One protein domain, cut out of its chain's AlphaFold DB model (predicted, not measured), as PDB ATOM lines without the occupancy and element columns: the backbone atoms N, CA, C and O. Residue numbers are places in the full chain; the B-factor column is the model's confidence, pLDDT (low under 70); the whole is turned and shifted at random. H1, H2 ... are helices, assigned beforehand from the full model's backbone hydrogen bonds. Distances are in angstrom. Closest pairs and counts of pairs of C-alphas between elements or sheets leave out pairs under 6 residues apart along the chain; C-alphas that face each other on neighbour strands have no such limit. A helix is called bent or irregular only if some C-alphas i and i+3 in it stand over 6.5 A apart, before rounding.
ATOM      1  N   GLU A  29     -18.193 -16.288  17.953       91.19
ATOM      2  CA  GLU A  29     -19.135 -17.071  18.763       91.19
ATOM      3  C   GLU A  29     -19.140 -18.548  18.336       91.19
ATOM      4  O   GLU A  29     -19.165 -19.462  19.165       91.19
ATOM      5  N   MET A  30     -19.030 -18.809  17.030       90.00
ATOM      6  CA  MET A  30     -18.876 -20.162  16.494       90.00
ATOM      7  C   MET A  30     -17.564 -20.812  16.964       90.00
ATOM      8  O   MET A  30     -17.529 -22.006  17.285       90.00
ATOM      9  N   GLN A  31     -16.471 -20.049  17.035       94.12
ATOM     10  CA  GLN A  31     -15.202 -20.545  17.570       94.12
ATOM     11  C   GLN A  31     -15.293 -20.855  19.068       94.12
ATOM     12  O   GLN A  31     -14.734 -21.858  19.524       94.12
ATOM     13  N   GLU A  32     -16.024 -20.058  19.844       94.19
ATOM     14  CA  GLU A  32     -16.296 -20.355  21.254       94.19
ATOM     15  C   GLU A  32     -17.111 -21.640  21.423       94.19
ATOM     16  O   GLU A  32     -16.729 -22.513  22.210       94.19
ATOM     17  N   LEU A  33     -18.158 -21.833  20.618       91.38
ATOM     18  CA  LEU A  33     -18.943 -23.067  20.619       91.38
ATOM     19  C   LEU A  33     -18.076 -24.299  20.313       91.38
ATOM     20  O   LEU A  33     -18.160 -25.313  21.013       91.38
ATOM     21  N   LYS A  34     -17.191 -24.213  19.310       92.44
ATOM     22  CA  LYS A  34     -16.241 -25.293  18.986       92.44
ATOM     23  C   LYS A  34     -15.343 -25.632  20.178       92.44
ATOM     24  O   LYS A  34     -15.116 -26.813  20.443       92.44
ATOM     25  N   LYS A  35     -14.873 -24.630  20.931       96.94
ATOM     26  CA  LYS A  35     -14.066 -24.851  22.145       96.94
ATOM     27  C   LYS A  35     -14.860 -25.580  23.229       96.94
ATOM     28  O   LYS A  35     -14.326 -26.510  23.832       96.94
ATOM     29  N   VAL A  36     -16.127 -25.218  23.444       94.81
ATOM     30  CA  VAL A  36     -17.005 -25.906  24.410       94.81
ATOM     31  C   VAL A  36     -17.186 -27.378  24.031       94.81
ATOM     32  O   VAL A  36     -17.013 -28.263  24.873       94.81
ATOM     33  N   LEU A  37     -17.459 -27.663  22.755       94.25
ATOM     34  CA  LEU A  37     -17.589 -29.034  22.256       94.25
ATOM     35  C   LEU A  37     -16.279 -29.821  22.410       94.25
ATOM     36  O   LEU A  37     -16.289 -30.949  22.907       94.25
ATOM     37  N   ALA A  38     -15.145 -29.220  22.044       96.81
ATOM     38  CA  ALA A  38     -13.830 -29.838  22.196       96.81
ATOM     39  C   ALA A  38     -13.532 -30.178  23.665       96.81
ATOM     40  O   ALA A  38     -13.112 -31.298  23.967       96.81
ATOM     41  N   ALA A  39     -13.817 -29.257  24.588       97.62
ATOM     42  CA  ALA A  39     -13.639 -29.473  26.021       97.62
ATOM     43  C   ALA A  39     -14.517 -30.621  26.546       97.62
ATOM     44  O   ALA A  39     -14.030 -31.474  27.298       97.62
ATOM     45  N   PHE A  40     -15.779 -30.692  26.111       95.75
ATOM     46  CA  PHE A  40     -16.696 -31.773  26.470       95.75
ATOM     47  C   PHE A  40     -16.158 -33.146  26.041       95.75
ATOM     48  O   PHE A  40     -16.064 -34.070  26.856       95.75
ATOM     49  N   PHE A  41     -15.742 -33.289  24.780       95.81
ATOM     50  CA  PHE A  41     -15.207 -34.561  24.285       95.81
ATOM     51  C   PHE A  41     -13.857 -34.914  24.913       95.81
ATOM     52  O   PHE A  41     -13.663 -36.065  25.310       95.81
ATOM     53  N   ALA A  42     -12.960 -33.940  25.092       97.69
ATOM     54  CA  ALA A  42     -11.684 -34.147  25.775       97.69
ATOM     55  C   ALA A  42     -11.883 -34.624  27.223       97.69
ATOM     56  O   ALA A  42     -11.172 -35.516  27.684       97.69
ATOM     57  N   GLY A  43     -12.877 -34.085  27.937       97.75
ATOM     58  CA  GLY A  43     -13.269 -34.564  29.265       97.75
ATOM     59  C   GLY A  43     -13.684 -36.037  29.262       97.75
ATOM     60  O   GLY A  43     -13.180 -36.824  30.064       97.75
ATOM     61  N   ARG A  44     -14.525 -36.445  28.305       96.50
ATOM     62  CA  ARG A  44     -14.951 -37.850  28.159       96.50
ATOM     63  C   ARG A  44     -13.807 -38.787  27.779       96.50
ATOM     64  O   ARG A  44     -13.815 -39.951  28.176       96.50
ATOM     65  N   ILE A  45     -12.846 -38.322  26.982       97.38
ATOM     66  CA  ILE A  45     -11.648 -39.101  26.645       97.38
ATOM     67  C   ILE A  45     -10.792 -39.289  27.897       97.38
ATOM     68  O   ILE A  45     -10.497 -40.429  28.241       97.38
ATOM     69  N   ARG A  46     -10.484 -38.209  28.629       96.38
ATOM     70  CA  ARG A  46      -9.708 -38.274  29.879       96.38
ATOM     71  C   ARG A  46     -10.340 -39.209  30.904       96.38
ATOM     72  O   ARG A  46      -9.642 -40.036  31.477       96.38
ATOM     73  N   GLN A  47     -11.656 -39.132  31.094       97.25
ATOM     74  CA  GLN A  47     -12.363 -40.013  32.024       97.25
ATOM     75  C   GLN A  47     -12.241 -41.490  31.626       97.25
ATOM     76  O   GLN A  47     -11.978 -42.340  32.473       97.25
ATOM     77  N   ARG A  48     -12.413 -41.806  30.336       96.62
ATOM     78  CA  ARG A  48     -12.276 -43.181  29.837       96.62
ATOM     79  C   ARG A  48     -10.840 -43.686  29.944       96.62
ATOM     80  O   ARG A  48     -10.646 -44.807  30.396       96.62
ATOM     81  N   ALA A  49      -9.860 -42.861  29.583       95.31
ATOM     82  CA  ALA A  49      -8.447 -43.195  29.718       95.31
ATOM     83  C   ALA A  49      -8.079 -43.463  31.183       95.31
ATOM     84  O   ALA A  49      -7.489 -44.494  31.476       95.31
ATOM     85  N   GLY A  50      -8.514 -42.602  32.112       95.94
ATOM     86  CA  GLY A  50      -8.305 -42.802  33.547       95.94
ATOM     87  C   GLY A  50      -8.965 -44.077  34.078       95.94
ATOM     88  O   GLY A  50      -8.361 -44.794  34.870       95.94
ATOM     89  N   LYS A  51     -10.169 -44.413  33.598       97.12
ATOM     90  CA  LYS A  51     -10.834 -45.674  33.952       97.12
ATOM     91  C   LYS A  51     -10.032 -46.889  33.473       97.12
ATOM     92  O   LYS A  51      -9.775 -47.786  34.265       97.12
ATOM     93  N   ILE A  52      -9.594 -46.894  32.213       96.38
ATOM     94  CA  ILE A  52      -8.762 -47.975  31.660       96.38
ATOM     95  C   ILE A  52      -7.441 -48.078  32.428       96.38
ATOM     96  O   ILE A  52      -7.016 -49.180  32.757       96.38
ATOM     97  N   TRP A  53      -6.821 -46.942  32.752       95.44
ATOM     98  CA  TRP A  53      -5.585 -46.875  33.529       95.44
ATOM     99  C   TRP A  53      -5.721 -47.589  34.877       95.44
ATOM    100  O   TRP A  53      -4.892 -48.425  35.229       95.44
ATOM    101  N   GLN A  54      -6.812 -47.313  35.593       95.75
ATOM    102  CA  GLN A  54      -7.129 -47.962  36.864       95.75
ATOM    103  C   GLN A  54      -7.453 -49.451  36.695       95.75
ATOM    104  O   GLN A  54      -6.904 -50.277  37.416       95.75
ATOM    105  N   GLU A  55      -8.310 -49.812  35.734       97.19
ATOM    106  CA  GLU A  55      -8.718 -51.205  35.486       97.19
ATOM    107  C   GLU A  55      -7.544 -52.105  35.095       97.19
ATOM    108  O   GLU A  55      -7.525 -53.289  35.422       97.19
ATOM    109  N   ARG A  56      -6.556 -51.548  34.392       95.38
ATOM    110  CA  ARG A  56      -5.342 -52.257  33.988       95.38
ATOM    111  C   ARG A  56      -4.253 -52.250  35.061       95.38
ATOM    112  O   ARG A  56      -3.228 -52.892  34.859       95.38
ATOM    113  N   GLY A  57      -4.463 -51.537  36.170       96.12
ATOM    114  CA  GLY A  57      -3.473 -51.386  37.233       96.12
ATOM    115  C   GLY A  57      -2.206 -50.667  36.775       96.12
ATOM    116  O   GLY A  57      -1.138 -50.934  37.317       96.12
ATOM    117  N   TYR A  58      -2.301 -49.799  35.764       96.00
ATOM    118  CA  TYR A  58      -1.141 -49.068  35.270       96.00
ATOM    119  C   TYR A  58      -0.600 -48.132  36.349       96.00
ATOM    120  O   TYR A  58      -1.345 -47.462  37.072       96.00
ATOM    121  N   THR A  59       0.722 -48.081  36.444       94.56
ATOM    122  CA  THR A  59       1.439 -47.253  37.411       94.56
ATOM    123  C   THR A  59       2.384 -46.308  36.687       94.56
ATOM    124  O   THR A  59       2.549 -46.346  35.467       94.56
ATOM    125  N   GLN A  60       3.032 -45.440  37.455       91.75
ATOM    126  CA  GLN A  60       4.098 -44.605  36.921       91.75
ATOM    127  C   GLN A  60       5.245 -45.438  36.322       91.75
ATOM    128  O   GLN A  60       5.858 -45.006  35.352       91.75
ATOM    129  N   GLU A  61       5.483 -46.651  36.825       94.19
ATOM    130  CA  GLU A  61       6.475 -47.576  36.267       94.19
ATOM    131  C   GLU A  61       6.046 -48.081  34.886       94.19
ATOM    132  O   GLU A  61       6.873 -48.141  33.984       94.19
ATOM    133  N   THR A  62       4.751 -48.361  34.681       92.69
ATOM    134  CA  THR A  62       4.214 -48.694  33.350       92.69
ATOM    135  C   THR A  62       4.455 -47.561  32.354       92.69
ATOM    136  O   THR A  62       4.838 -47.813  31.216       92.69
ATOM    137  N   MET A  63       4.265 -46.309  32.787       91.06
ATOM    138  CA  MET A  63       4.548 -45.150  31.937       91.06
ATOM    139  C   MET A  63       6.036 -45.061  31.588       91.06
ATOM    140  O   MET A  63       6.376 -44.819  30.435       91.06
ATOM    141  N   GLN A  64       6.916 -45.273  32.570       91.75
ATOM    142  CA  GLN A  64       8.360 -45.236  32.349       91.75
ATOM    143  C   GLN A  64       8.798 -46.315  31.350       91.75
ATOM    144  O   GLN A  64       9.522 -46.006  30.413       91.75
ATOM    145  N   GLN A  65       8.280 -47.539  31.489       92.88
ATOM    146  CA  GLN A  65       8.547 -48.633  30.550       92.88
ATOM    147  C   GLN A  65       8.155 -48.275  29.112       92.88
ATOM    148  O   GLN A  65       8.935 -48.502  28.197       92.88
ATOM    149  N   TRP A  66       6.978 -47.679  28.899       92.31
ATOM    150  CA  TRP A  66       6.546 -47.288  27.553       92.31
ATOM    151  C   TRP A  66       7.404 -46.172  26.949       92.31
ATOM    152  O   TRP A  66       7.706 -46.220  25.760       92.31
ATOM    153  N   LEU A  67       7.809 -45.185  27.752       92.06
ATOM    154  CA  LEU A  67       8.699 -44.112  27.293       92.06
ATOM    155  C   LEU A  67      10.093 -44.641  26.940       92.06
ATOM    156  O   LEU A  67      10.709 -44.157  25.995       92.06
ATOM    157  N   ASP A  68      10.593 -45.622  27.687       91.38
ATOM    158  CA  ASP A  68      11.897 -46.234  27.434       91.38
ATOM    159  C   ASP A  68      11.872 -47.158  26.200       91.38
ATOM    160  O   ASP A  68      12.890 -47.274  25.516       91.38
ATOM    161  N   ASP A  69      10.722 -47.772  25.888       83.62
ATOM    162  CA  ASP A  69      10.497 -48.562  24.665       83.62
ATOM    163  C   ASP A  69      10.344 -47.678  23.411       83.62
ATOM    164  O   ASP A  69      10.846 -48.041  22.352       83.62
ATOM    165  N   GLU A  70       9.685 -46.513  23.495       74.00
ATOM    166  CA  GLU A  70       9.557 -45.589  22.346       74.00
ATOM    167  C   GLU A  70      10.878 -44.896  21.964       74.00
ATOM    168  O   GLU A  70      11.011 -44.393  20.848       74.00
ATOM    169  N   ASN A  71      11.848 -44.848  22.881       67.38
ATOM    170  CA  ASN A  71      13.163 -44.237  22.661       67.38
ATOM    171  C   ASN A  71      14.236 -45.232  22.165       67.38
ATOM    172  O   ASN A  71      15.415 -44.866  22.105       67.38
ATOM    173  N   GLN A  72      13.848 -46.467  21.826       56.00
ATOM    174  CA  GLN A  72      14.706 -47.511  21.245       56.00
ATOM    175  C   GLN A  72      14.421 -47.713  19.754       56.00
ATOM    176  O   GLN A  72      15.401 -47.977  19.019       56.00
TER     177      GLN A  72
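AT A GLANCE: This is residues 29 to 72 of the 72 residues of an uncharacterized protein of Bacteroidetes bacterium (UniProt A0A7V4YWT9). The printed part is an open L of two helices, a long arm, H1, and a short arm, H2, with the few residues of the link, 56 to 59, at the corner. The two arms do not fold back on each other: residues 29 to 49 of H1 stick out on one side of the corner, and residues 63 to 72, of which 63 to 70 belong to H2, stick out on the other. There are 44 residues printed, with two named helices in the order H1, H2 and no named strand, and the class is all helix. The whole is extended, with a radius of gyration of the C-alphas of 15.6 A, and flat in outline, spanning 44 by 26 by 10 A.

IN THESE COORDINATES: H1 takes residues 29 to 55 and measures 39.4 A from first to last C-alpha. It begins at C-alpha 29, at (-19.135, -17.071, 18.763), and ends at C-alpha 55, at (-8.718, -51.205, 35.486). H2 takes residues 60 to 70, 15.6 A from first to last C-alpha, and ends at C-alpha 70, at (9.557, -45.589, 22.346).

HOW THE PARTS SIT: H1 and H2 are apart, with no C-alpha of the one within 8 A of the other. A tight link of 4 residues joins them. In both H1 and H2, every O i to N i+4 pair is within hydrogen-bond range. Neither helix is bent.

THE WHOLE: The two C-alphas farthest apart are those of Glu 29 and Gln 72, 45.6 A. The printed part has no cut, and residue 72 is the chain's last. The mean pLDDT of the printed part is 92.5, and residues 71 to 72 are under 70.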